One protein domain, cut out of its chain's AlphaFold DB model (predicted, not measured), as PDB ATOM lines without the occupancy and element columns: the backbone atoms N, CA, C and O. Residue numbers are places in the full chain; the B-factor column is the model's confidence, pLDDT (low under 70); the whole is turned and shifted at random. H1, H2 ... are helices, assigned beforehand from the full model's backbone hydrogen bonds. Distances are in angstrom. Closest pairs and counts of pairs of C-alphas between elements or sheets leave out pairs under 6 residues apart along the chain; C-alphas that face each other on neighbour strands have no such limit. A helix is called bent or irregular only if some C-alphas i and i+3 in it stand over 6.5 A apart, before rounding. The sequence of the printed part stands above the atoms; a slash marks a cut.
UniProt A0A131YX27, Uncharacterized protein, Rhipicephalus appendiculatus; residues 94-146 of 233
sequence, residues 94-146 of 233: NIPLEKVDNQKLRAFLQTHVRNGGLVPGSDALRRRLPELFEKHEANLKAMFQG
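Overview. This is residues 94 to 146 of the 233 residues of an uncharacterized protein of Rhipicephalus appendiculatus (UniProt A0A131YX27). Picture a small head with one long arm: the short helices H1 and H2 and the loop of residues 113 to 121 make the head, and the long helix H3 starts beside H1 and runs away from it, kinked near residue 129. Residues 127 to 146, of which 127 to 144 belong to H3, stick out free and make most of the length. The printed part has 53 residues with three named helices, in the order H1, H2, H3, and no named strand; its class is all helix. The whole is only just extended, close to loose, with a radius of gyration of the C-alphas of 15.1 A and spans of 48 by 21 by 17 A.

Arrangement. Begin at H1, residues 97 to 101, and go on to H2, residues 103 to 112: the two are close but not clearly touching, and their closest C-alphas, those of Val 100 and Arg 106, are 6.9 A apart. Next look at H3, residues 122 to 144, which touches H1 with residues 122 to 126 alone; the closest C-alphas are those of Glu 98 and Ser 122, 5.3 A apart. H2 and H3 are apart. Every O i to N i+4 pair is within hydrogen-bond range in H2, while H3 has 16 of 19, and H1 has 0 of 1 but 2 of 2 O i to N i+3 pairs.

Along the chain. Find C-alpha 97 at (146.229, 138.768, 147.610), where H1 begins; it spans 8.0 A to C-alpha 101. H2 spans 14.0 A and ends at C-alpha 112, at (147.478, 148.313, 165.194). H3 spans 32.2 A, ending at C-alpha 144, at (152.047, 157.032, 125.262). It is irregular, with C-alphas 127 and 130 7.0 A apart, and has a kink of 38 degrees near residue 129.

Size, cuts and confidence. Look from Thr 111 to Gly 146 for the two C-alphas farthest apart, 48.5 A. Without residues 127 to 146 the body spans 23 by 16 by 16 A. The link from H1 to H2 is tight, and that from H2 to H3, nine residues, is short. The printed part has no cut; its mean pLDDT is 87.1, and no printed residue is under 70.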
ATOM      1  N   ASN A  94     154.439 142.973 144.839       84.81
ATOM      2  CA  ASN A  94     154.305 141.590 144.372       84.81
ATOM      3  C   ASN A  94     153.857 140.616 145.488       84.81
ATOM      4  O   ASN A  94     154.353 139.493 145.610       84.81
ATOM      5  N   ILE A  95     152.936 141.062 146.347       87.69
ATOM      6  CA  ILE A  95     152.380 140.268 147.448       87.69
ATOM      7  C   ILE A  95     151.083 139.601 146.971       87.69
ATOM      8  O   ILE A  95     150.129 140.303 146.627       87.69
ATOM      9  N   PRO A  96     150.986 138.257 147.008       86.56
ATOM     10  CA  PRO A  96     149.757 137.559 146.644       86.56
ATOM     11  C   PRO A  96     148.573 137.988 147.522       86.56
ATOM     12  O   PRO A  96     148.695 138.059 148.750       86.56
ATOM     13  N   LEU A  97     147.412 138.242 146.911       90.06
ATOM     14  CA  LEU A  97     146.229 138.768 147.610       90.06
ATOM     15  C   LEU A  97     145.713 137.821 148.701       90.06
ATOM     16  O   LEU A  97     145.163 138.268 149.703       90.06
ATOM     17  N   GLU A  98     145.930 136.517 148.547       92.25
ATOM     18  CA  GLU A  98     145.575 135.480 149.520       92.25
ATOM     19  C   GLU A  98     146.305 135.675 150.856       92.25
ATOM     20  O   GLU A  98     145.840 135.216 151.900       92.25
ATOM     21  N   LYS A  99     147.443 136.385 150.859       91.56
ATOM     22  CA  LYS A  99     148.174 136.695 152.093       91.56
ATOM     23  C   LYS A  99     147.401 137.637 153.009       91.56
ATOM     24  O   LYS A  99     147.624 137.581 154.216       91.56
ATOM     25  N   VAL A 100     146.458 138.420 152.479       92.12
ATOM     26  CA  VAL A 100     145.582 139.298 153.272       92.12
ATOM     27  C   VAL A 100     144.689 138.502 154.226       92.12
ATOM     28  O   VAL A 100     144.390 138.972 155.322       92.12
ATOM     29  N   ASP A 101     144.321 137.269 153.870       92.44
ATOM     30  CA  ASP A 101     143.474 136.412 154.709       92.44
ATOM     31  C   ASP A 101     144.253 135.662 155.802       92.44
ATOM     32  O   ASP A 101     143.673 134.920 156.599       92.44
ATOM     33  N   ASN A 102     145.568 135.876 155.896       94.50
ATOM     34  CA  ASN A 102     146.359 135.335 156.989       94.50
ATOM     35  C   ASN A 102     145.864 135.886 158.337       94.50
ATOM     36  O   ASN A 102     145.854 137.094 158.567       94.50
ATOM     37  N   GLN A 103     145.518 134.991 159.265       94.50
ATOM     38  CA  GLN A 103     144.934 135.372 160.556       94.50
ATOM     39  C   GLN A 103     145.841 136.288 161.389       94.50
ATOM     40  O   GLN A 103     145.347 137.213 162.028       94.50
ATOM     41  N   LYS A 104     147.168 136.092 161.348       94.69
ATOM     42  CA  LYS A 104     148.115 136.957 162.071       94.69
ATOM     43  C   LYS A 104     148.166 138.353 161.458       94.69
ATOM     44  O   LYS A 104     148.171 139.331 162.196       94.69
ATOM     45  N   LEU A 105     148.161 138.445 160.126       91.81
ATOM     46  CA  LEU A 105     148.112 139.730 159.431       91.81
ATOM     47  C   LEU A 105     146.792 140.455 159.711       91.81
ATOM     48  O   LEU A 105     146.805 141.634 160.044       91.81
ATOM     49  N   ARG A 106     145.656 139.750 159.657       92.88
ATOM     50  CA  ARG A 106     144.349 140.331 159.989       92.88
ATOM     51  C   ARG A 106     144.285 140.831 161.425       92.88
ATOM     52  O   ARG A 106     143.845 141.956 161.637       92.88
ATOM     53  N   ALA A 107     144.752 140.036 162.387       93.38
ATOM     54  CA  ALA A 107     144.822 140.449 163.786       93.38
ATOM     55  C   ALA A 107     145.725 141.680 163.949       93.38
ATOM     56  O   ALA A 107     145.337 142.654 164.588       93.38
ATOM     57  N   PHE A 108     146.891 141.692 163.296       93.88
ATOM     58  CA  PHE A 108     147.790 142.842 163.311       93.88
ATOM     59  C   PHE A 108     147.117 144.111 162.771       93.88
ATOM     60  O   PHE A 108     147.143 145.139 163.447       93.88
ATOM     61  N   LEU A 109     146.473 144.032 161.600       91.06
ATOM     62  CA  LEU A 109     145.753 145.152 160.989       91.06
ATOM     63  C   LEU A 109     144.603 145.632 161.882       91.06
ATOM     64  O   LEU A 109     144.418 146.832 162.052       91.06
ATOM     65  N   GLN A 110     143.851 144.715 162.487       90.25
ATOM     66  CA  GLN A 110     142.749 145.048 163.392       90.25
ATOM     67  C   GLN A 110     143.220 145.760 164.663       90.25
ATOM     68  O   GLN A 110     142.558 146.695 165.107       90.25
ATOM     69  N   THR A 111     144.342 145.331 165.243       93.81
ATOM     70  CA  THR A 111     144.836 145.863 166.519       93.81
ATOM     71  C   THR A 111     145.649 147.147 166.355       93.81
ATOM     72  O   THR A 111     145.540 148.038 167.192       93.81
ATOM     73  N   HIS A 112     146.457 147.261 165.296       89.75
ATOM     74  CA  HIS A 112     147.478 148.313 165.194       89.75
ATOM     75  C   HIS A 112     147.199 149.353 164.110       89.75
ATOM     76  O   HIS A 112     147.764 150.444 164.156       89.75
ATOM     77  N   VAL A 113     146.336 149.057 163.134       87.19
ATOM     78  CA  VAL A 113     146.028 149.994 162.049       87.19
ATOM     79  C   VAL A 113     144.666 150.623 162.299       87.19
ATOM     80  O   VAL A 113     143.650 149.940 162.439       87.19
ATOM     81  N   ARG A 114     144.614 151.959 162.317       83.88
ATOM     82  CA  ARG A 114     143.347 152.694 162.400       83.88
ATOM     83  C   ARG A 114     142.470 152.297 161.213       83.88
ATOM     84  O   ARG A 114     142.866 152.483 160.069       83.88
ATOM     85  N   ASN A 115     141.280 151.765 161.493       79.50
ATOM     86  CA  ASN A 115     140.364 151.189 160.499       79.50
ATOM     87  C   ASN A 115     140.883 149.926 159.780       79.50
ATOM     88  O   ASN A 115     140.270 149.499 158.806       79.50
ATOM     89  N   GLY A 116     141.957 149.281 160.249       78.62
ATOM     90  CA  GLY A 116     142.511 148.083 159.609       78.62
ATOM     91  C   GLY A 116     141.573 146.874 159.645       78.62
ATOM     92  O   GLY A 116     141.620 146.023 158.763       78.62
ATOM     93  N   GLY A 117     140.627 146.840 160.588       79.25
ATOM     94  CA  GLY A 117     139.534 145.864 160.583       79.25
ATOM     95  C   GLY A 117     138.548 146.005 159.416       79.25
ATOM     96  O   GLY A 117     137.795 145.068 159.161       79.25
ATOM     97  N   LEU A 118     138.564 147.132 158.696       79.56
ATOM     98  CA  LEU A 118     137.747 147.362 157.500       79.56
ATOM     99  C   LEU A 118     138.414 146.855 156.214       79.56
ATOM    100  O   LEU A 118     137.791 146.924 155.156       79.56
ATOM    101  N   VAL A 119     139.656 146.361 156.285       85.62
ATOM    102  CA  VAL A 119     140.347 145.807 155.119       85.62
ATOM    103  C   VAL A 119     139.596 144.552 154.642       85.62
ATOM    104  O   VAL A 119     139.409 143.603 155.419       85.62
ATOM    105  N   PRO A 120     139.122 144.538 153.384       88.88
ATOM    106  CA  PRO A 120     138.410 143.398 152.830       88.88
ATOM    107  C   PRO A 120     139.335 142.186 152.677       88.88
ATOM    108  O   PRO A 120     140.544 142.326 152.515       88.88
ATOM    109  N   GLY A 121     138.749 140.987 152.720       91.12
ATOM    110  CA  GLY A 121     139.471 139.747 152.416       91.12
ATOM    111  C   GLY A 121     139.829 139.622 150.933       91.12
ATOM    112  O   GLY A 121     139.375 140.422 150.104       91.12
ATOM    113  N   SER A 122     140.609 138.595 150.589       92.50
ATOM    114  CA  SER A 122     141.172 138.449 149.238       92.50
ATOM    115  C   SER A 122     140.107 138.402 148.137       92.50
ATOM    116  O   SER A 122     140.249 139.093 147.130       92.50
ATOM    117  N   ASP A 123     138.987 137.701 148.335       90.44
ATOM    118  CA  ASP A 123     137.897 137.630 147.347       90.44
ATOM    119  C   ASP A 123     137.281 138.995 147.029       90.44
ATOM    120  O   ASP A 123     136.917 139.292 145.890       90.44
ATOM    121  N   ALA A 124     137.141 139.843 148.046       89.75
ATOM    122  CA  ALA A 124     136.610 141.188 147.878       89.75
ATOM    123  C   ALA A 124     137.630 142.118 147.209       89.75
ATOM    124  O   ALA A 124     137.229 142.953 146.403       89.75
ATOM    125  N   LEU A 125     138.927 141.932 147.474       90.69
ATOM    126  CA  LEU A 125     139.997 142.630 146.760       90.69
ATOM    127  C   LEU A 125     140.050 142.230 145.280       90.69
ATOM    128  O   LEU A 125     140.101 143.104 144.420       90.69
ATOM    129  N   ARG A 126     139.931 140.932 144.964       89.25
ATOM    130  CA  ARG A 126     139.878 140.436 143.575       89.25
ATOM    131  C   ARG A 126     138.745 141.068 142.772       89.25
ATOM    132  O   ARG A 126     138.940 141.399 141.610       89.25
ATOM    133  N   ARG A 127     137.577 141.282 143.389       88.69
ATOM    134  CA  ARG A 127     136.440 141.949 142.726       88.69
ATOM    135  C   ARG A 127     136.716 143.403 142.347       88.69
ATOM    136  O   ARG A 127     136.043 143.910 141.461       88.69
ATOM    137  N   ARG A 128     137.681 144.059 142.995       86.25
ATOM    138  CA  ARG A 128     138.082 145.446 142.706       86.25
ATOM    139  C   ARG A 128     139.303 145.553 141.798       86.25
ATOM    140  O   ARG A 128     139.670 146.654 141.403       86.25
ATOM    141  N   LEU A 129     139.920 144.425 141.450       84.56
ATOM    142  CA  LEU A 129     141.061 144.379 140.543       84.56
ATOM    143  C   LEU A 129     140.759 144.984 139.156       84.56
ATOM    144  O   LEU A 129     141.624 145.705 138.665       84.56
ATOM    145  N   PRO A 130     139.562 144.793 138.555       85.75
ATOM    146  CA  PRO A 130     139.227 145.433 137.281       85.75
ATOM    147  C   PRO A 130     139.286 146.965 137.333       85.75
ATOM    148  O   PRO A 130     139.889 147.570 136.458       85.75
ATOM    149  N   GLU A 131     138.764 147.594 138.395       85.88
ATOM    150  CA  GLU A 131     138.797 149.062 138.562       85.88
ATOM    151  C   GLU A 131     140.238 149.597 138.591       85.88
ATOM    152  O   GLU A 131     140.548 150.658 138.048       85.88
ATOM    153  N   LEU A 132     141.140 148.858 139.247       83.31
ATOM    154  CA  LEU A 132     142.548 149.227 139.326       83.31
ATOM    155  C   LEU A 132     143.265 148.986 137.991       83.31
ATOM    156  O   LEU A 132     144.080 149.810 137.580       83.31
ATOM    157  N   PHE A 133     142.934 147.896 137.297       81.44
ATOM    158  CA  PHE A 133     143.457 147.603 135.965       81.44
ATOM    159  C   PHE A 133     143.071 148.689 134.956       81.44
ATOM    160  O   PHE A 133     143.953 149.227 134.295       81.44
ATOM    161  N   GLU A 134     141.798 149.091 134.905       83.44
ATOM    162  CA  GLU A 134     141.320 150.187 134.046       83.44
ATOM    163  C   GLU A 134     142.066 151.499 134.328       83.44
ATOM    164  O   GLU A 134     142.449 152.225 133.409       83.44
ATOM    165  N   LYS A 135     142.341 151.791 135.607       84.50
ATOM    166  CA  LYS A 135     143.147 152.953 136.001       84.50
ATOM    167  C   LYS A 135     144.586 152.854 135.486       84.50
ATOM    168  O   LYS A 135     145.116 153.844 134.983       84.50
ATOM    169  N   HIS A 136     145.230 151.691 135.602       81.88
ATOM    170  CA  HIS A 136     146.570 151.480 135.047       81.88
ATOM    171  C   HIS A 136     146.574 151.575 133.519       81.88
ATOM    172  O   HIS A 136     147.458 152.218 132.960       81.88
ATOM    173  N   GLU A 137     145.570 151.016 132.848       80.38
ATOM    174  CA  GLU A 137     145.418 151.087 131.397       80.38
ATOM    175  C   GLU A 137     145.259 152.538 130.920       80.38
ATOM    176  O   GLU A 137     145.951 152.971 129.998       80.38
ATOM    177  N   ALA A 138     144.411 153.326 131.587       83.56
ATOM    178  CA  ALA A 138     144.252 154.750 131.305       83.56
ATOM    179  C   ALA A 138     145.567 155.527 131.494       83.56
ATOM    180  O   ALA A 138     145.908 156.374 130.668       83.56
ATOM    181  N   ASN A 139     146.341 155.204 132.537       85.31
ATOM    182  CA  ASN A 139     147.655 155.806 132.768       85.31
ATOM    183  C   ASN A 139     148.662 155.436 131.668       85.31
ATOM    184  O   ASN A 139     149.398 156.304 131.203       85.31
ATOM    185  N   LEU A 140     148.677 154.176 131.218       82.19
ATOM    186  CA  LEU A 140     149.513 153.738 130.096       82.19
ATOM    187  C   LEU A 140     149.127 154.471 128.806       82.19
ATOM    188  O   LEU A 140     150.000 155.000 128.119       82.19
ATOM    189  N   LYS A 141     147.826 154.580 128.505       82.88
ATOM    190  CA  LYS A 141     147.327 155.341 127.348       82.88
ATOM    191  C   LYS A 141     147.771 156.803 127.407       82.88
ATOM    192  O   LYS A 141     148.288 157.314 126.418       82.88
ATOM    193  N   ALA A 142     147.642 157.453 128.563       86.62
ATOM    194  CA  ALA A 142     148.091 158.831 128.757       86.62
ATOM    195  C   ALA A 142     149.614 158.987 128.589       86.62
ATOM    196  O   ALA A 142     150.070 159.954 127.984       86.62
ATOM    197  N   MET A 143     150.404 158.023 129.074       83.19
ATOM    198  CA  MET A 143     151.868 158.037 128.974       83.19
ATOM    199  C   MET A 143     152.368 157.956 127.525       83.19
ATOM    200  O   MET A 143     153.368 158.590 127.181       83.19
ATOM    201  N   PHE A 144     151.676 157.200 126.670       81.75
ATOM    202  CA  PHE A 144     152.047 157.032 125.262       81.75
ATOM    203  C   PHE A 144     151.330 157.993 124.307       81.75
ATOM    204  O   PHE A 144     151.700 158.082 123.130       81.75
ATOM    205  N   GLN A 145     150.350 158.757 124.796       82.25
ATOM    206  CA  GLN A 145     149.544 159.653 123.977       82.25
ATOM    207  C   GLN A 145     150.408 160.671 123.216       82.25
ATOM    208  O   GLN A 145     151.181 161.433 123.794       82.25
ATOM    209  N   GLY A 146     150.257 160.697 121.888       79.38
ATOM    210  CA  GLY A 146     150.971 161.641 121.022       79.38
ATOM    211  C   GLY A 146     152.475 161.376 120.894       79.38
ATOM    212  O   GLY A 146     153.208 162.248 120.421       79.38
TER     213      GLY A 146